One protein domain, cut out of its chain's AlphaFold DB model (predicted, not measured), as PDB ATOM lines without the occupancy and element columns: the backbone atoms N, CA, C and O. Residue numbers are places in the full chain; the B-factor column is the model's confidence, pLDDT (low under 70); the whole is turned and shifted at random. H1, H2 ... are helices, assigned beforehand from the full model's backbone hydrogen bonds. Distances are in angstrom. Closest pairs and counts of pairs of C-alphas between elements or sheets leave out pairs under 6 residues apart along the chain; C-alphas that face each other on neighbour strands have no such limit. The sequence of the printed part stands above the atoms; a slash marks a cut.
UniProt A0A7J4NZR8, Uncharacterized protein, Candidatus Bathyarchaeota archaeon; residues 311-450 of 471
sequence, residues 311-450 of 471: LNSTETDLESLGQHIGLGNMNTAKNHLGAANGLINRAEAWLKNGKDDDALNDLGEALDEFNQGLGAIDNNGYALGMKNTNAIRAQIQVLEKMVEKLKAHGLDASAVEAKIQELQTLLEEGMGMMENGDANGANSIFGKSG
ATOM      1  N   LEU A 311     264.754 207.234 119.841       92.75
ATOM      2  CA  LEU A 311     264.142 207.643 118.577       92.75
ATOM      3  C   LEU A 311     264.771 206.902 117.393       92.75
ATOM      4  O   LEU A 311     264.057 206.197 116.691       92.75
ATOM      5  N   ASN A 312     266.098 206.941 117.254       92.06
ATOM      6  CA  ASN A 312     266.816 206.255 116.173       92.06
ATOM      7  C   ASN A 312     266.568 204.740 116.187       92.06
ATOM      8  O   ASN A 312     266.378 204.118 115.142       92.06
ATOM      9  N   SER A 313     266.554 204.135 117.382       88.69
ATOM     10  CA  SER A 313     266.281 202.702 117.511       88.69
ATOM     11  C   SER A 313     264.838 202.361 117.132       88.69
ATOM     12  O   SER A 313     264.597 201.360 116.470       88.69
ATOM     13  N   THR A 314     263.892 203.244 117.464       91.12
ATOM     14  CA  THR A 314     262.474 203.087 117.122       91.12
ATOM     15  C   THR A 314     262.246 203.257 115.622       91.12
ATOM     16  O   THR A 314     261.480 202.500 115.040       91.12
ATOM     17  N   GLU A 315     262.919 204.208 114.973       94.94
ATOM     18  CA  GLU A 315     262.865 204.370 113.515       94.94
ATOM     19  C   GLU A 315     263.415 203.140 112.786       94.94
ATOM     20  O   GLU A 315     262.773 202.651 111.857       94.94
ATOM     21  N   THR A 316     264.554 202.610 113.247       93.88
ATOM     22  CA  THR A 316     265.154 201.380 112.698       93.88
ATOM     23  C   THR A 316     264.187 200.199 112.814       93.88
ATOM     24  O   THR A 316     263.944 199.496 111.835       93.88
ATOM     25  N   ASP A 317     263.581 200.011 113.988       91.75
ATOM     26  CA  ASP A 317     262.616 198.931 114.203       91.75
ATOM     27  C   ASP A 317     261.344 199.133 113.362       91.75
ATOM     28  O   ASP A 317     260.812 198.190 112.789       91.75
ATOM     29  N   LEU A 318     260.850 200.369 113.218       92.88
ATOM     30  CA  LEU A 318     259.706 200.654 112.344       92.88
ATOM     31  C   LEU A 318     259.982 200.278 110.886       92.88
ATOM     32  O   LEU A 318     259.064 199.873 110.173       92.88
ATOM     33  N   GLU A 319     261.224 200.431 110.432       93.31
ATOM     34  CA  GLU A 319     261.634 200.039 109.087       93.31
ATOM     35  C   GLU A 319     261.657 198.526 108.907       93.31
ATOM     36  O   GLU A 319     261.139 198.046 107.893       93.31
ATOM     37  N   SER A 320     262.168 197.770 109.884       92.69
ATOM     38  CA  SER A 320     262.149 196.304 109.808       92.69
ATOM     39  C   SER A 320     260.728 195.741 109.909       92.69
ATOM     40  O   SER A 320     260.384 194.779 109.222       92.69
ATOM     41  N   LEU A 321     259.853 196.403 110.668       92.00
ATOM     42  CA  LEU A 321     258.466 195.986 110.890       92.00
ATOM     43  C   LEU A 321     257.463 196.527 109.857       92.00
ATOM     44  O   LEU A 321     256.274 196.193 109.907       92.00
ATOM     45  N   GLY A 322     257.908 197.347 108.900       89.62
ATOM     46  CA  GLY A 322     257.031 198.102 107.999       89.62
ATOM     47  C   GLY A 322     256.052 197.249 107.180       89.62
ATOM     48  O   GLY A 322     254.926 197.682 106.919       89.62
ATOM     49  N   GLN A 323     256.430 196.013 106.828       90.44
ATOM     50  CA  GLN A 323     255.553 195.081 106.102       90.44
ATOM     51  C   GLN A 323     254.359 194.595 106.941       90.44
ATOM     52  O   GLN A 323     253.333 194.218 106.375       90.44
ATOM     53  N   HIS A 324     254.463 194.642 108.272       90.88
ATOM     54  CA  HIS A 324     253.462 194.103 109.196       90.88
ATOM     55  C   HIS A 324     252.611 195.175 109.890       90.88
ATOM     56  O   HIS A 324     251.447 194.927 110.195       90.88
ATOM     57  N   ILE A 325     253.158 196.377 110.101       87.81
ATOM     58  CA  ILE A 325     252.452 197.494 110.759       87.81
ATOM     59  C   ILE A 325     251.437 198.167 109.815       87.81
ATOM     60  O   ILE A 325     250.431 198.730 110.255       87.81
ATOM     61  N   GLY A 326     251.675 198.077 108.503       91.25
ATOM     62  CA  GLY A 326     250.888 198.746 107.472       91.25
ATOM     63  C   GLY A 326     251.379 200.170 107.195       91.25
ATOM     64  O   GLY A 326     251.729 200.930 108.098       91.25
ATOM     65  N   LEU A 327     251.376 200.552 105.914       91.00
ATOM     66  CA  LEU A 327     251.994 201.795 105.434       91.00
ATOM     67  C   LEU A 327     251.408 203.066 106.071       91.00
ATOM     68  O   LEU A 327     252.148 204.012 106.324       91.00
ATOM     69  N   GLY A 328     250.098 203.101 106.338       92.69
ATOM     70  CA  GLY A 328     249.437 204.267 106.934       92.69
ATOM     71  C   GLY A 328     249.944 204.567 108.346       92.69
ATOM     72  O   GLY A 328     250.427 205.665 108.606       92.69
ATOM     73  N   ASN A 329     249.904 203.565 109.227       91.75
ATOM     74  CA  ASN A 329     250.368 203.691 110.608       91.75
ATOM     75  C   ASN A 329     251.871 203.953 110.681       91.75
ATOM     76  O   ASN A 329     252.306 204.810 111.447       91.75
ATOM     77  N   MET A 330     252.656 203.272 109.839       93.50
ATOM     78  CA  MET A 330     254.097 203.503 109.741       93.50
ATOM     79  C   MET A 330     254.409 204.957 109.361       93.50
ATOM     80  O   MET A 330     255.271 205.575 109.979       93.50
ATOM     81  N   ASN A 331     253.697 205.534 108.387       94.00
ATOM     82  CA  ASN A 331     253.905 206.928 107.987       94.00
ATOM     83  C   ASN A 331     253.511 207.912 109.095       94.00
ATOM     84  O   ASN A 331     254.252 208.858 109.354       94.00
ATOM     85  N   THR A 332     252.386 207.682 109.780       94.50
ATOM     86  CA  THR A 332     251.981 208.501 110.933       94.50
ATOM     87  C   THR A 332     253.038 208.457 112.034       94.50
ATOM     88  O   THR A 332     253.467 209.505 112.514       94.50
ATOM     89  N   ALA A 333     253.527 207.265 112.381       93.88
ATOM     90  CA  ALA A 333     254.578 207.092 113.374       93.88
ATOM     91  C   ALA A 333     255.877 207.801 112.968       93.88
ATOM     92  O   ALA A 333     256.421 208.571 113.755       93.88
ATOM     93  N   LYS A 334     256.333 207.625 111.719       95.69
ATOM     94  CA  LYS A 334     257.524 208.313 111.190       95.69
ATOM     95  C   LYS A 334     257.385 209.837 111.215       95.69
ATOM     96  O   LYS A 334     258.361 210.519 111.509       95.69
ATOM     97  N   ASN A 335     256.195 210.384 110.961       96.31
ATOM     98  CA  ASN A 335     255.968 211.829 111.046       96.31
ATOM     99  C   ASN A 335     256.146 212.354 112.479       96.31
ATOM    100  O   ASN A 335     256.840 213.351 112.675       96.31
ATOM    101  N   HIS A 336     255.574 211.668 113.471       96.69
ATOM    102  CA  HIS A 336     255.737 212.020 114.885       96.69
ATOM    103  C   HIS A 336     257.192 211.879 115.357       96.69
ATOM    104  O   HIS A 336     257.717 212.771 116.021       96.69
ATOM    105  N   LEU A 337     257.893 210.811 114.959       95.06
ATOM    106  CA  LEU A 337     259.323 210.656 115.264       95.06
ATOM    107  C   LEU A 337     260.167 211.750 114.593       95.06
ATOM    108  O   LEU A 337     261.042 212.334 115.231       95.06
ATOM    109  N   GLY A 338     259.847 212.128 113.354       97.00
ATOM    110  CA  GLY A 338     260.473 213.266 112.681       97.00
ATOM    111  C   GLY A 338     260.255 214.592 113.422       97.00
ATOM    112  O   GLY A 338     261.198 215.372 113.575       97.00
ATOM    113  N   ALA A 339     259.042 214.834 113.935       97.12
ATOM    114  CA  ALA A 339     258.726 216.005 114.754       97.12
ATOM    115  C   ALA A 339     259.513 216.007 116.075       97.12
ATOM    116  O   ALA A 339     260.161 217.010 116.396       97.12
ATOM    117  N   ALA A 340     259.547 214.874 116.784       96.00
ATOM    118  CA  ALA A 340     260.341 214.691 117.997       96.00
ATOM    119  C   ALA A 340     261.837 214.961 117.751       96.00
ATOM    120  O   ALA A 340     262.482 215.668 118.526       96.00
ATOM    121  N   ASN A 341     262.398 214.478 116.639       97.62
ATOM    122  CA  ASN A 341     263.795 214.739 116.288       97.62
ATOM    123  C   ASN A 341     264.040 216.228 115.982       97.62
ATOM    124  O   ASN A 341     265.048 216.803 116.400       97.62
ATOM    125  N   GLY A 342     263.098 216.881 115.292       97.31
ATOM    126  CA  GLY A 342     263.121 218.326 115.068       97.31
ATOM    127  C   GLY A 342     263.173 219.116 116.379       97.31
ATOM    128  O   GLY A 342     264.023 219.996 116.526       97.31
ATOM    129  N   LEU A 343     262.326 218.756 117.344       97.38
ATOM    130  CA  LEU A 343     262.289 219.334 118.692       97.38
ATOM    131  C   LEU A 343     263.608 219.135 119.448       97.38
ATOM    132  O   LEU A 343     264.167 220.091 119.980       97.38
ATOM    133  N   ILE A 344     264.175 217.927 119.412       96.75
ATOM    134  CA  ILE A 344     265.476 217.645 120.030       96.75
ATOM    135  C   ILE A 344     266.593 218.511 119.420       96.75
ATOM    136  O   ILE A 344     267.443 219.041 120.142       96.75
ATOM    137  N   ASN A 345     266.603 218.689 118.098       97.56
ATOM    138  CA  ASN A 345     267.595 219.534 117.431       97.56
ATOM    139  C   ASN A 345     267.463 221.010 117.838       97.56
ATOM    140  O   ASN A 345     268.480 221.690 118.011       97.56
ATOM    141  N   ARG A 346     266.235 221.505 118.044       97.50
ATOM    142  CA  ARG A 346     266.008 222.849 118.595       97.50
ATOM    143  C   ARG A 346     266.473 222.951 120.043       97.50
ATOM    144  O   ARG A 346     267.208 223.883 120.360       97.50
ATOM    145  N   ALA A 347     266.155 221.965 120.882       95.31
ATOM    146  CA  ALA A 347     266.632 221.912 122.259       95.31
ATOM    147  C   ALA A 347     268.166 221.946 122.342       95.31
ATOM    148  O   ALA A 347     268.724 222.669 123.162       95.31
ATOM    149  N   GLU A 348     268.877 221.241 121.455       96.94
ATOM    150  CA  GLU A 348     270.340 221.336 121.374       96.94
ATOM    151  C   GLU A 348     270.815 222.757 121.043       96.94
ATOM    152  O   GLU A 348     271.773 223.250 121.644       96.94
ATOM    153  N   ALA A 349     270.157 223.435 120.099       97.50
ATOM    154  CA  ALA A 349     270.471 224.825 119.788       97.50
ATOM    155  C   ALA A 349     270.208 225.744 120.995       97.50
ATOM    156  O   ALA A 349     270.999 226.651 121.258       97.50
ATOM    157  N   TRP A 350     269.150 225.497 121.771       96.94
ATOM    158  CA  TRP A 350     268.870 226.230 123.007       96.94
ATOM    159  C   TRP A 350     269.929 226.011 124.083       96.94
ATOM    160  O   TRP A 350     270.430 226.992 124.634       96.94
ATOM    161  N   LEU A 351     270.373 224.771 124.294       93.69
ATOM    162  CA  LEU A 351     271.452 224.445 125.236       93.69
ATOM    163  C   LEU A 351     272.784 225.104 124.847       93.69
ATOM    164  O   LEU A 351     273.510 225.598 125.716       93.69
ATOM    165  N   LYS A 352     273.096 225.182 123.545       95.75
ATOM    166  CA  LYS A 352     274.279 225.907 123.037       95.75
ATOM    167  C   LYS A 352     274.198 227.414 123.285       95.75
ATOM    168  O   LYS A 352     275.228 228.042 123.507       95.75
ATOM    169  N   ASN A 353     272.991 227.972 123.290       96.19
ATOM    170  CA  ASN A 353     272.736 229.396 123.511       96.19
ATOM    171  C   ASN A 353     272.438 229.752 124.983       96.19
ATOM    172  O   ASN A 353     272.089 230.896 125.267       96.19
ATOM    173  N   GLY A 354     272.544 228.795 125.915       93.00
ATOM    174  CA  GLY A 354     272.269 229.011 127.344       93.00
ATOM    175  C   GLY A 354     270.795 229.274 127.677       93.00
ATOM    176  O   GLY A 354     270.497 229.858 128.721       93.00
ATOM    177  N   LYS A 355     269.879 228.876 126.786       95.75
ATOM    178  CA  LYS A 355     268.424 228.998 126.942       95.75
ATOM    179  C   LYS A 355     267.840 227.717 127.536       95.75
ATOM    180  O   LYS A 355     267.142 226.955 126.873       95.75
ATOM    181  N   ASP A 356     268.178 227.465 128.795       90.19
ATOM    182  CA  ASP A 356     267.907 226.188 129.465       90.19
ATOM    183  C   ASP A 356     266.405 225.887 129.631       90.19
ATOM    184  O   ASP A 356     265.993 224.731 129.554       90.19
ATOM    185  N   ASP A 357     265.576 226.911 129.847       86.44
ATOM    186  CA  ASP A 357     264.125 226.741 129.998       86.44
ATOM    187  C   ASP A 357     263.454 226.361 128.668       86.44
ATOM    188  O   ASP A 357     262.664 225.418 128.632       86.44
ATOM    189  N   ASP A 358     263.835 227.021 127.570       93.88
ATOM    190  CA  ASP A 358     263.344 226.704 126.222       93.88
ATOM    191  C   ASP A 358     263.771 225.289 125.799       93.88
ATOM    192  O   ASP A 358     262.979 224.527 125.245       93.88
ATOM    193  N   ALA A 359     265.018 224.907 126.111       92.94
ATOM    194  CA  ALA A 359     265.519 223.558 125.866       92.94
ATOM    195  C   ALA A 359     264.696 222.498 126.603       92.94
ATOM    196  O   ALA A 359     264.361 221.465 126.026       92.94
ATOM    197  N   LEU A 360     264.370 222.747 127.874       84.06
ATOM    198  CA  LEU A 360     263.579 221.822 128.674       84.06
ATOM    199  C   LEU A 360     262.161 221.657 128.111       84.06
ATOM    200  O   LEU A 360     261.668 220.531 128.064       84.06
ATOM    201  N   ASN A 361     261.530 222.748 127.667       87.12
ATOM    202  CA  ASN A 361     260.204 222.700 127.054       87.12
ATOM    203  C   ASN A 361     260.207 221.874 125.758       87.12
ATOM    204  O   ASN A 361     259.426 220.933 125.635       87.12
ATOM    205  N   ASP A 362     261.138 222.154 124.836       93.12
ATOM    206  CA  ASP A 362     261.265 221.407 123.575       93.12
ATOM    207  C   ASP A 362     261.575 219.912 123.827       93.12
ATOM    208  O   ASP A 362     261.092 219.045 123.101       93.12
ATOM    209  N   LEU A 363     262.348 219.576 124.870       88.06
ATOM    210  CA  LEU A 363     262.601 218.181 125.265       88.06
ATOM    211  C   LEU A 363     261.353 217.480 125.823       88.06
ATOM    212  O   LEU A 363     261.184 216.281 125.593       88.06
ATOM    213  N   GLY A 364     260.497 218.203 126.548       79.00
ATOM    214  CA  GLY A 364     259.202 217.701 127.011       79.00
ATOM    215  C   GLY A 364     258.265 217.402 125.841       79.00
ATOM    216  O   GLY A 364     257.792 216.278 125.706       79.00
ATOM    217  N   GLU A 365     258.095 218.368 124.937       87.62
ATOM    218  CA  GLU A 365     257.296 218.201 123.715       87.62
ATOM    219  C   GLU A 365     257.836 217.066 122.824       87.62
ATOM    220  O   GLU A 365     257.065 216.288 122.267       87.62
ATOM    221  N   ALA A 366     259.163 216.907 122.724       90.00
ATOM    222  CA  ALA A 366     259.768 215.813 121.962       90.00
ATOM    223  C   ALA A 366     259.388 214.431 122.510       90.00
ATOM    224  O   ALA A 366     259.197 213.488 121.738       90.00
ATOM    225  N   LEU A 367     259.299 214.293 123.836       87.06
ATOM    226  CA  LEU A 367     258.866 213.052 124.470       87.06
ATOM    227  C   LEU A 367     257.388 212.766 124.172       87.06
ATOM    228  O   LEU A 367     257.036 211.613 123.912       87.06
ATOM    229  N   ASP A 368     256.541 213.794 124.180       80.94
ATOM    230  CA  ASP A 368     255.120 213.657 123.856       80.94
ATOM    231  C   ASP A 368     254.918 213.216 122.400       80.94
ATOM    232  O   ASP A 368     254.199 212.247 122.151       80.94
ATOM    233  N   GLU A 369     255.613 213.846 121.449       94.19
ATOM    234  CA  GLU A 369     255.605 213.444 120.034       94.19
ATOM    235  C   GLU A 369     256.121 212.012 119.848       94.19
ATOM    236  O   GLU A 369     255.505 211.200 119.155       94.19
ATOM    237  N   PHE A 370     257.208 211.646 120.532       89.69
ATOM    238  CA  PHE A 370     257.724 210.278 120.517       89.69
ATOM    239  C   PHE A 370     256.664 209.259 120.982       89.69
ATOM    240  O   PHE A 370     256.458 208.225 120.338       89.69
ATOM    241  N   ASN A 371     255.953 209.556 122.074       84.19
ATOM    242  CA  ASN A 371     254.902 208.685 122.604       84.19
ATOM    243  C   ASN A 371     253.691 208.592 121.663       84.19
ATOM    244  O   ASN A 371     253.137 207.503 121.497       84.19
ATOM    245  N   GLN A 372     253.299 209.694 121.017       87.00
ATOM    246  CA  GLN A 372     252.247 209.692 119.994       87.00
ATOM    247  C   GLN A 372     252.635 208.824 118.790       87.00
ATOM    248  O   GLN A 372     251.818 208.034 118.313       87.00
ATOM    249  N   GLY A 373     253.900 208.886 118.359       91.12
ATOM    250  CA  GLY A 373     254.430 208.030 117.297       91.12
ATOM    251  C   GLY A 373     254.328 206.538 117.620       91.12
ATOM    252  O   GLY A 373     253.902 205.756 116.771       91.12
ATOM    253  N   LEU A 374     254.638 206.141 118.860       88.31
ATOM    254  CA  LEU A 374     254.437 204.760 119.317       88.31
ATOM    255  C   LEU A 374     252.953 204.377 119.417       88.31
ATOM    256  O   LEU A 374     252.594 203.247 119.102       88.31
ATOM    257  N   GLY A 375     252.080 205.296 119.832       83.44
ATOM    258  CA  GLY A 375     250.634 205.047 119.885       83.44
ATOM    259  C   GLY A 375     250.013 204.810 118.503       83.44
ATOM    260  O   GLY A 375     249.082 204.020 118.368       83.44
ATOM    261  N   ALA A 376     250.558 205.431 117.455       90.31
ATOM    262  CA  ALA A 376     250.054 205.296 116.088       90.31
ATOM    263  C   ALA A 376     250.229 203.886 115.486       90.31
ATOM    264  O   ALA A 376     249.572 203.561 114.495       90.31
ATOM    265  N   ILE A 377     251.091 203.043 116.064       88.00
ATOM    266  CA  ILE A 377     251.356 201.670 115.597       88.00
ATOM    267  C   ILE A 377     250.670 200.589 116.439       88.00
ATOM    268  O   ILE A 377     251.023 199.417 116.318       88.00
ATOM    269  N   ASP A 378     249.686 200.938 117.271       79.06
ATOM    270  CA  ASP A 378     249.001 200.005 118.184       79.06
ATOM    271  C   ASP A 378     248.022 199.026 117.496       79.06
ATOM    272  O   ASP A 378     246.987 198.632 118.028       79.06
ATOM    273  N   ASN A 379     248.351 198.589 116.283       74.31
ATOM    274  CA  ASN A 379     247.689 197.454 115.665       74.31
ATOM    275  C   ASN A 379     248.415 196.181 116.108       74.31
ATOM    276  O   ASN A 379     249.623 196.064 115.936       74.31
ATOM    277  N   ASN A 380     247.687 195.200 116.643       79.50
ATOM    278  CA  ASN A 380     248.200 193.854 116.939       79.50
ATOM    279  C   ASN A 380     249.372 193.777 117.947       79.50
ATOM    280  O   ASN A 380     250.117 192.802 117.928       79.50
ATOM    281  N   GLY A 381     249.533 194.761 118.839       83.94
ATOM    282  CA  GLY A 381     250.515 194.702 119.932       83.94
ATOM    283  C   GLY A 381     251.941 195.140 119.572       83.94
ATOM    284  O   GLY A 381     252.839 194.997 120.404       83.94
ATOM    285  N   TYR A 382     252.160 195.703 118.377       87.88
ATOM    286  CA  TYR A 382     253.462 196.246 117.966       87.88
ATOM    287  C   TYR A 382     253.900 197.450 118.809       87.88
ATOM    288  O   TYR A 382     255.068 197.530 119.181       87.88
ATOM    289  N   ALA A 383     252.982 198.350 119.178       83.88
ATOM    290  CA  ALA A 383     253.293 199.474 120.067       83.88
ATOM    291  C   ALA A 383     253.869 198.999 121.411       83.88
ATOM    292  O   ALA A 383     254.892 199.509 121.871       83.88
ATOM    293  N   LEU A 384     253.242 197.984 122.017       81.38
ATOM    294  CA  LEU A 384     253.728 197.368 123.249       81.38
ATOM    295  C   LEU A 384     255.097 196.702 123.052       81.38
ATOM    296  O   LEU A 384     256.006 196.936 123.845       81.38
ATOM    297  N   GLY A 385     255.264 195.931 121.975       84.56
ATOM    298  CA  GLY A 385     256.539 195.291 121.652       84.56
ATOM    299  C   GLY A 385     257.672 196.308 121.532       84.56
ATOM    300  O   GLY A 385     258.711 196.159 122.164       84.56
ATOM    301  N   MET A 386     257.426 197.420 120.840       86.81
ATOM    302  CA  MET A 386     258.375 198.526 120.676       86.81
ATOM    303  C   MET A 386     258.685 199.259 121.985       86.81
ATOM    304  O   MET A 386     259.826 199.669 122.225       86.81
ATOM    305  N   LYS A 387     257.692 199.437 122.865       81.44
ATOM    306  CA  LYS A 387     257.921 199.976 124.215       81.44
ATOM    307  C   LYS A 387     258.835 199.055 125.025       81.44
ATOM    308  O   LYS A 387     259.799 199.550 125.610       81.44
ATOM    309  N   ASN A 388     258.583 197.746 124.995       80.88
ATOM    310  CA  ASN A 388     259.385 196.733 125.687       80.88
ATOM    311  C   ASN A 388     260.822 196.691 125.163       80.88
ATOM    312  O   ASN A 388     261.768 196.785 125.946       80.88
ATOM    313  N   THR A 389     260.994 196.653 123.842       85.38
ATOM    314  CA  THR A 389     262.297 196.731 123.173       85.38
ATOM    315  C   THR A 389     263.080 197.967 123.630       85.38
ATOM    316  O   THR A 389     264.236 197.867 124.045       85.38
ATOM    317  N   ASN A 390     262.443 199.142 123.631       79.06
ATOM    318  CA  ASN A 390     263.069 200.383 124.086       79.06
ATOM    319  C   ASN A 390     263.455 200.355 125.573       79.06
ATOM    320  O   ASN A 390     264.520 200.853 125.943       79.06
ATOM    321  N   ALA A 391     262.606 199.781 126.425       75.62
ATOM    322  CA  ALA A 391     262.865 199.666 127.856       75.62
ATOM    323  C   ALA A 391     264.056 198.729 128.140       75.62
ATOM    324  O   ALA A 391     264.944 199.078 128.924       75.62
ATOM    325  N   ILE A 392     264.142 197.599 127.428       78.94
ATOM    326  CA  ILE A 392     265.275 196.665 127.496       78.94
ATOM    327  C   ILE A 392     266.570 197.341 127.024       78.94
ATOM    328  O   ILE A 392     267.580 197.273 127.725       78.94
ATOM    329  N   ARG A 393     266.560 198.058 125.888       82.75
ATOM    330  CA  ARG A 393     267.738 198.812 125.408       82.75
ATOM    331  C   ARG A 393     268.208 199.857 126.417       82.75
ATOM    332  O   ARG A 393     269.405 199.965 126.677       82.75
ATOM    333  N   ALA A 394     267.280 200.605 127.011       75.06
ATOM    334  CA  ALA A 394     267.613 201.589 128.036       75.06
ATOM    335  C   ALA A 394     268.240 200.928 129.277       75.06
ATOM    336  O   ALA A 394     269.167 201.482 129.869       75.06
ATOM    337  N   GLN A 395     267.788 199.726 129.646       74.75
ATOM    338  CA  GLN A 395     268.367 198.970 130.753       74.75
ATOM    339  C   GLN A 395     269.781 198.488 130.423       74.75
ATOM    340  O   GLN A 395     270.676 198.661 131.247       74.75
ATOM    341  N   ILE A 396     269.994 197.945 129.219       80.88
ATOM    342  CA  ILE A 396     271.320 197.549 128.729       80.88
ATOM    343  C   ILE A 396     272.294 198.728 128.843       80.88
ATOM    344  O   ILE A 396     273.323 198.591 129.495       80.88
ATOM    345  N   GLN A 397     271.922 199.916 128.354       79.81
ATOM    346  CA  GLN A 397     272.772 201.116 128.436       79.81
ATOM    347  C   GLN A 397     273.117 201.531 129.876       79.81
ATOM    348  O   GLN A 397     274.222 202.001 130.155       79.81
ATOM    349  N   VAL A 398     272.172 201.404 130.814       73.38
ATOM    350  CA  VAL A 398     272.427 201.698 132.234       73.38
ATOM    351  C   VAL A 398     273.402 200.683 132.829       73.38
ATOM    352  O   VAL A 398     274.330 201.078 133.539       73.38
ATOM    353  N   LEU A 399     273.211 199.395 132.534       75.25
ATOM    354  CA  LEU A 399     274.090 198.327 133.005       75.25
ATOM    355  C   LEU A 399     275.493 198.455 132.401       75.25
ATOM    356  O   LEU A 399     276.467 198.302 133.127       75.25
ATOM    357  N   GLU A 400     275.623 198.828 131.128       84.56
ATOM    358  CA  GLU A 400     276.914 199.098 130.480       84.56
ATOM    359  C   GLU A 400     277.678 200.216 131.202       84.56
ATOM    360  O   GLU A 400     278.837 200.041 131.577       84.56
ATOM    361  N   LYS A 401     277.006 201.328 131.531       78.06
ATOM    362  CA  LYS A 401     277.610 202.406 132.339       78.06
ATOM    363  C   LYS A 401     277.990 201.949 133.747       78.06
ATOM    364  O   LYS A 401     278.956 202.448 134.324       78.06
ATOM    365  N   MET A 402     277.224 201.033 134.339       68.38
ATOM    366  CA  MET A 402     277.573 200.437 135.629       68.38
ATOM    367  C   MET A 402     278.825 199.559 135.509       68.38
ATOM    368  O   MET A 402     279.704 199.673 136.359       68.38
ATOM    369  N   VAL A 403     278.946 198.753 134.450       78.88
ATOM    370  CA  VAL A 403     280.151 197.960 134.150       78.88
ATOM    371  C   VAL A 403     281.371 198.869 134.016       78.88
ATOM    372  O   VAL A 403     282.390 198.605 134.653       78.88
ATOM    373  N   GLU A 404     281.267 199.961 133.254       82.94
ATOM    374  CA  GLU A 404     282.346 200.949 133.113       82.94
ATOM    375  C   GLU A 404     282.783 201.507 134.473       82.94
ATOM    376  O   GLU A 404     283.976 201.533 134.784       82.94
ATOM    377  N   LYS A 405     281.822 201.897 135.322       69.56
ATOM    378  CA  LYS A 405     282.107 202.402 136.672       69.56
ATOM    379  C   LYS A 405     282.760 201.354 137.563       69.56
ATOM    380  O   LYS A 405     283.734 201.680 138.237       69.56
ATOM    381  N   LEU A 406     282.251 200.122 137.588       67.62
ATOM    382  CA  LEU A 406     282.818 199.038 138.396       67.62
ATOM    383  C   LEU A 406     284.265 198.758 137.981       67.62
ATOM    384  O   LEU A 406     285.159 198.770 138.827       67.62
ATOM    385  N   LYS A 407     284.513 198.631 136.673       86.62
ATOM    386  CA  LYS A 407     285.857 198.423 136.122       86.62
ATOM    387  C   LYS A 407     286.804 199.574 136.449       86.62
ATOM    388  O   LYS A 407     287.942 199.323 136.835       86.62
ATOM    389  N   ALA A 408     286.339 200.822 136.367       79.25
ATOM    390  CA  ALA A 408     287.139 201.993 136.731       79.25
ATOM    391  C   ALA A 408     287.571 201.998 138.212       79.25
ATOM    392  O   ALA A 408     288.602 202.577 138.542       79.25
ATOM    393  N   HIS A 409     286.822 201.324 139.090       78.19
ATOM    394  CA  HIS A 409     287.151 201.164 140.511       78.19
ATOM    395  C   HIS A 409     287.854 199.832 140.828       78.19
ATOM    396  O   HIS A 409     288.045 199.506 141.998       78.19
ATOM    397  N   GLY A 410     288.227 199.044 139.812       85.81
ATOM    398  CA  GLY A 410     288.834 197.723 140.002       85.81
ATOM    399  C   GLY A 410     287.892 196.686 140.624       85.81
ATOM    400  O   GLY A 410     288.361 195.714 141.212       85.81
ATOM    401  N   LEU A 411     286.576 196.898 140.531       79.50
ATOM    402  CA  LEU A 411     285.550 195.988 141.038       79.50
ATOM    403  C   LEU A 411     285.133 194.979 139.958       79.50
ATOM    404  O   LEU A 411     285.161 195.284 138.764       79.50
ATOM    405  N   ASP A 412     284.711 193.784 140.384       85.06
ATOM    406  CA  ASP A 412     284.184 192.757 139.480       85.06
ATOM    407  C   ASP A 412     282.828 193.180 138.893       85.06
ATOM    408  O   ASP A 412     281.899 193.542 139.619       85.06
ATOM    409  N   ALA A 413     282.722 193.119 137.567       89.50
ATOM    410  CA  ALA A 413     281.531 193.481 136.805       89.50
ATOM    411  C   ALA A 413     280.857 192.272 136.128       89.50
ATOM    412  O   ALA A 413     279.836 192.448 135.461       89.50
ATOM    413  N   SER A 414     281.376 191.052 136.318       88.62
ATOM    414  CA  SER A 414     280.967 189.853 135.569       88.62
ATOM    415  C   SER A 414     279.468 189.548 135.687       88.62
ATOM    416  O   SER A 414     278.823 189.163 134.714       88.62
ATOM    417  N   ALA A 415     278.877 189.765 136.868       77.88
ATOM    418  CA  ALA A 415     277.441 189.563 137.077       77.88
ATOM    419  C   ALA A 415     276.576 190.561 136.284       77.88
ATOM    420  O   ALA A 415     275.516 190.199 135.774       77.88
ATOM    421  N   VAL A 416     277.032 191.812 136.165       73.31
ATOM    422  CA  VAL A 416     276.337 192.861 135.404       73.31
ATOM    423  C   VAL A 416     276.454 192.583 133.903       73.31
ATOM    424  O   VAL A 416     275.464 192.681 133.183       73.31
ATOM    425  N   GLU A 417     277.631 192.153 133.441       87.81
ATOM    426  CA  GLU A 417     277.874 191.751 132.048       87.81
ATOM    427  C   GLU A 417     277.027 190.544 131.627       87.81
ATOM    428  O   GLU A 417     276.420 190.563 130.557       87.81
ATOM    429  N   ALA A 418     276.909 189.527 132.488       85.38
ATOM    430  CA  ALA A 418     276.034 188.384 132.236       85.38
ATOM    431  C   ALA A 418     274.565 188.813 132.081       85.38
ATOM    432  O   ALA A 418     273.854 188.298 131.217       85.38
ATOM    433  N   LYS A 419     274.110 189.800 132.871       83.75
ATOM    434  CA  LYS A 419     272.747 190.329 132.744       83.75
ATOM    435  C   LYS A 419     272.539 191.111 131.447       83.75
ATOM    436  O   LYS A 419     271.467 191.015 130.856       83.75
ATOM    437  N   ILE A 420     273.544 191.861 130.991       86.00
ATOM    438  CA  ILE A 420     273.501 192.546 129.689       86.00
ATOM    439  C   ILE A 420     273.317 191.526 128.561       86.00
ATOM    440  O   ILE A 420     272.434 191.712 127.730       86.00
ATOM    441  N   GLN A 421     274.085 190.433 128.570       93.38
ATOM    442  CA  GLN A 421     273.969 189.377 127.557       93.38
ATOM    443  C   GLN A 421     272.578 188.729 127.557       93.38
ATOM    444  O   GLN A 421     271.981 188.567 126.497       93.38
ATOM    445  N   GLU A 422     272.021 188.428 128.736       88.19
ATOM    446  CA  GLU A 422     270.655 187.897 128.858       88.19
ATOM    447  C   GLU A 422     269.617 188.839 128.224       88.19
ATOM    448  O   GLU A 422     268.740 188.404 127.477       88.19
ATOM    449  N   LEU A 423     269.730 190.144 128.494       86.19
ATOM    450  CA  LEU A 423     268.835 191.157 127.934       86.19
ATOM    451  C   LEU A 423     269.019 191.332 126.421       86.19
ATOM    452  O   LEU A 423     268.037 191.573 125.724       86.19
ATOM    453  N   GLN A 424     270.243 191.197 125.905       93.75
ATOM    454  CA  GLN A 424     270.525 191.248 124.468       93.75
ATOM    455  C   GLN A 424     269.892 190.069 123.729       93.75
ATOM    456  O   GLN A 424     269.232 190.280 122.716       93.75
ATOM    457  N   THR A 425     270.017 188.850 124.262       93.38
ATOM    458  CA  THR A 425     269.353 187.667 123.696       93.38
ATOM    459  C   THR A 425     267.837 187.828 123.701       93.38
ATOM    460  O   THR A 425     267.183 187.577 122.695       93.38
ATOM    461  N   LEU A 426     267.274 188.321 124.808       91.69
ATOM    462  CA  LEU A 426     265.839 188.577 124.905       91.69
ATOM    463  C   LEU A 426     265.357 189.593 123.860       91.69
ATOM    464  O   LEU A 426     264.292 189.425 123.266       91.69
ATOM    465  N   LEU A 427     266.137 190.657 123.665       92.88
ATOM    466  CA  LEU A 427     265.869 191.695 122.679       92.88
ATOM    467  C   LEU A 427     265.870 191.120 121.259       92.88
ATOM    468  O   LEU A 427     264.947 191.394 120.497       92.88
ATOM    469  N   GLU A 428     266.876 190.314 120.925       95.38
ATOM    470  CA  GLU A 428     267.021 189.665 119.619       95.38
ATOM    471  C   GLU A 428     265.858 188.705 119.330       95.38
ATOM    472  O   GLU A 428     265.226 188.801 118.277       95.38
ATOM    473  N   GLU A 429     265.504 187.841 120.287       95.19
ATOM    474  CA  GLU A 429     264.378 186.909 120.155       95.19
ATOM    475  C   GLU A 429     263.042 187.641 119.967       95.19
ATOM    476  O   GLU A 429     262.259 187.302 119.075       95.19
ATOM    477  N   GLY A 430     262.776 188.664 120.786       93.56
ATOM    478  CA  GLY A 430     261.537 189.431 120.704       93.56
ATOM    479  C   GLY A 430     261.423 190.241 119.410       93.56
ATOM    480  O   GLY A 430     260.367 190.236 118.777       93.56
ATOM    481  N   MET A 431     262.509 190.881 118.967       94.44
ATOM    482  CA  MET A 431     262.542 191.591 117.682       94.44
ATOM    483  C   MET A 431     262.328 190.637 116.505       94.44
ATOM    484  O   MET A 431     261.475 190.905 115.661       94.44
ATOM    485  N   GLY A 432     263.005 189.484 116.495       95.94
ATOM    486  CA  GLY A 432     262.827 188.478 115.449       95.94
ATOM    487  C   GLY A 432     261.390 187.951 115.371       95.94
ATOM    488  O   GLY A 432     260.876 187.703 114.282       95.94
ATOM    489  N   MET A 433     260.688 187.820 116.500       95.50
ATOM    490  CA  MET A 433     259.262 187.472 116.494       95.50
ATOM    491  C   MET A 433     258.396 188.568 115.864       95.50
ATOM    492  O   MET A 433     257.553 188.266 115.019       95.50
ATOM    493  N   MET A 434     258.630 189.837 116.210       94.25
ATOM    494  CA  MET A 434     257.896 190.965 115.623       94.25
ATOM    495  C   MET A 434     258.105 191.066 114.107       94.25
ATOM    496  O   MET A 434     257.133 191.273 113.372       94.25
ATOM    497  N   GLU A 435     259.341 190.865 113.644       93.81
ATOM    498  CA  GLU A 435     259.720 190.856 112.224       93.81
ATOM    499  C   GLU A 435     259.076 189.715 111.434       93.81
ATOM    500  O   GLU A 435     258.888 189.836 110.232       93.81
ATOM    501  N   ASN A 436     258.683 188.630 112.103       94.38
ATOM    502  CA  ASN A 436     257.952 187.518 111.496       94.38
ATOM    503  C   ASN A 436     256.423 187.667 111.594       94.38
ATOM    504  O   ASN A 436     255.687 186.723 111.300       94.38
ATOM    505  N   GLY A 437     255.922 188.829 112.020       93.06
ATOM    506  CA  GLY A 437     254.487 189.055 112.186       93.06
ATOM    507  C   GLY A 437     253.925 188.660 113.559       93.06
ATOM    508  O   GLY A 437     252.723 188.808 113.779       93.06
ATOM    509  N   ASP A 438     254.748 188.150 114.482       94.75
ATOM    510  CA  ASP A 438     254.320 187.607 115.780       94.75
ATOM    511  C   ASP A 438     254.604 188.571 116.945       94.75
ATOM    512  O   ASP A 438     255.356 188.287 117.881       94.75
ATOM    513  N   ALA A 439     253.967 189.742 116.911       91.81
ATOM    514  CA  ALA A 439     254.090 190.727 117.988       91.81
ATOM    515  C   ALA A 439     253.581 190.212 119.348       91.81
ATOM    516  O   ALA A 439     254.117 190.571 120.396       91.81
ATOM    517  N   ASN A 440     252.584 189.325 119.358       89.31
ATOM    518  CA  ASN A 440     252.073 188.732 120.595       89.31
ATOM    519  C   ASN A 440     253.067 187.736 121.210       89.31
ATOM    520  O   ASN A 440     253.258 187.741 122.429       89.31
ATOM    521  N   GLY A 441     253.723 186.911 120.388       92.31
ATOM    522  CA  GLY A 441     254.812 186.037 120.815       92.31
ATOM    523  C   GLY A 441     255.977 186.828 121.400       92.31
ATOM    524  O   GLY A 441     256.420 186.519 122.511       92.31
ATOM    525  N   ALA A 442     256.380 187.910 120.725       91.25
ATOM    526  CA  ALA A 442     257.403 188.833 121.216       91.25
ATOM    527  C   ALA A 442     257.044 189.395 122.599       91.25
ATOM    528  O   ALA A 442     257.819 189.276 123.547       91.25
ATOM    529  N   ASN A 443     255.822 189.917 122.754       85.94
ATOM    530  CA  ASN A 443     255.319 190.433 124.029       85.94
ATOM    531  C   ASN A 443     255.301 189.365 125.132       85.94
ATOM    532  O   ASN A 443     255.638 189.651 126.280       85.94
ATOM    533  N   SER A 444     254.975 188.114 124.796       86.25
ATOM    534  CA  SER A 444     255.059 186.990 125.733       86.25
ATOM    535  C   SER A 444     256.506 186.693 126.153       86.25
ATOM    536  O   SER A 444     256.741 186.347 127.312       86.25
ATOM    537  N   ILE A 445     257.479 186.770 125.239       88.25
ATOM    538  CA  ILE A 445     258.901 186.567 125.558       88.25
ATOM    539  C   ILE A 445     259.419 187.686 126.455       88.25
ATOM    540  O   ILE A 445     259.959 187.390 127.523       88.25
ATOM    541  N   PHE A 446     259.181 188.944 126.072       84.06
ATOM    542  CA  PHE A 446     259.507 190.094 126.913       84.06
ATOM    543  C   PHE A 446     258.885 189.943 128.291       84.06
ATOM    544  O   PHE A 446     259.547 190.189 129.294       84.06
ATOM    545  N   GLY A 447     257.672 189.395 128.354       74.19
ATOM    546  CA  GLY A 447     257.089 189.016 129.616       74.19
ATOM    547  C   GLY A 447     257.905 187.990 130.403       74.19
ATOM    548  O   GLY A 447     258.366 188.259 131.506       74.19
ATOM    549  N   LYS A 448     258.177 186.815 129.840       72.25
ATOM    550  CA  LYS A 448     258.809 185.687 130.556       72.25
ATOM    551  C   LYS A 448     260.156 185.977 131.232       72.25
ATOM    552  O   LYS A 448     260.467 185.279 132.201       72.25
ATOM    553  N   SER A 449     260.946 186.951 130.775       58.12
ATOM    554  CA  SER A 449     262.275 187.260 131.344       58.12
ATOM    555  C   SER A 449     262.245 187.831 132.770       58.12
ATOM    556  O   SER A 449     263.282 188.159 133.345       58.12
ATOM    557  N   GLY A 450     261.057 187.953 133.364       49.06
ATOM    558  CA  GLY A 450     260.867 188.709 134.593       49.06
ATOM    559  C   GLY A 450     260.693 190.202 134.329       49.06
ATOM    560  O   GLY A 450     260.549 190.941 135.296       49.06
TER     561      GLY A 450
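This is residues 311 to 450 of the 471 residues of an uncharacterized protein of Candidatus Bathyarchaeota archaeon (UniProt A0A7J4NZR8). Two long helical hairpins, H3 with H4 and H5 with H6, make the arms of a flat V, meeting where H4 ends and H5 begins. H1 lies in the mouth of the V near this corner, and H7 folds back along H6, widening the second arm there. The printed part has 140 residues with seven named helices, H1 to H7 in chain order, and no named strand; the class is all helix. It is only just loose, close to compact, with a radius of gyration of the C-alphas of 17.4 A and spans of 45 by 42 by 19 A.

H1, residues 311 to 320, begins at C-alpha 311 (264.142, 207.643, 118.577). H2 is residues 322 to 325; H3, 327 to 352, is 37.3 A long; H4, 356 to 375, 28.9 A. H5, 382 to 408, measures 39.0 A; H6, 414 to 435, 31.6 A; H7, 439 to 450, ends at C-alpha 450 (260.867, 188.709, 134.593).

H5, the hub, touches H6 at a shallow tilt of 20 degrees, opposite ways; their closest C-alphas, Ile 396 and Ile 420, are 5.5 A apart. H5, H6 and H7 form an up-and-down bundle, each helix running against the one before. H7 touches residues 426 to 434 of H6, closest at the C-alphas of Gly 430 and Ala 442, 4.2 A. H4 touches H5 at a steep tilt of 47 degrees with residues 374 to 375 alone; the closest C-alphas, Leu 374 and Ala 383, are 5.5 A apart. H3 and H4 touch at 11 degrees, a shallow tilt, closest at the C-alphas of Ala 333 and Gly 373, 4.0 A. H1 touches H3, the C-alphas of Leu 311 and Leu 337 being closest at 6.6 A, and H5, those of Thr 314 and Met 386 at 7.1 A. H2 is close to but not clearly touching H3, the C-alphas of Gly 322 and Met 330 being 6.4 A apart. H3 and H6 are apart. Every O i to N i+4 pair is within hydrogen-bond range in H1, H3, H4, H5 and H6, and 7 of 8 in H7; H2 is too short for one.

The C-alphas of Gly 328 and Gly 410, 51.9 A apart, are the farthest. The printed part has no cut and no long link. Mean pLDDT of the printed part is 87.7; residues 402, 405 to 406 and 449 to 450 are under 70.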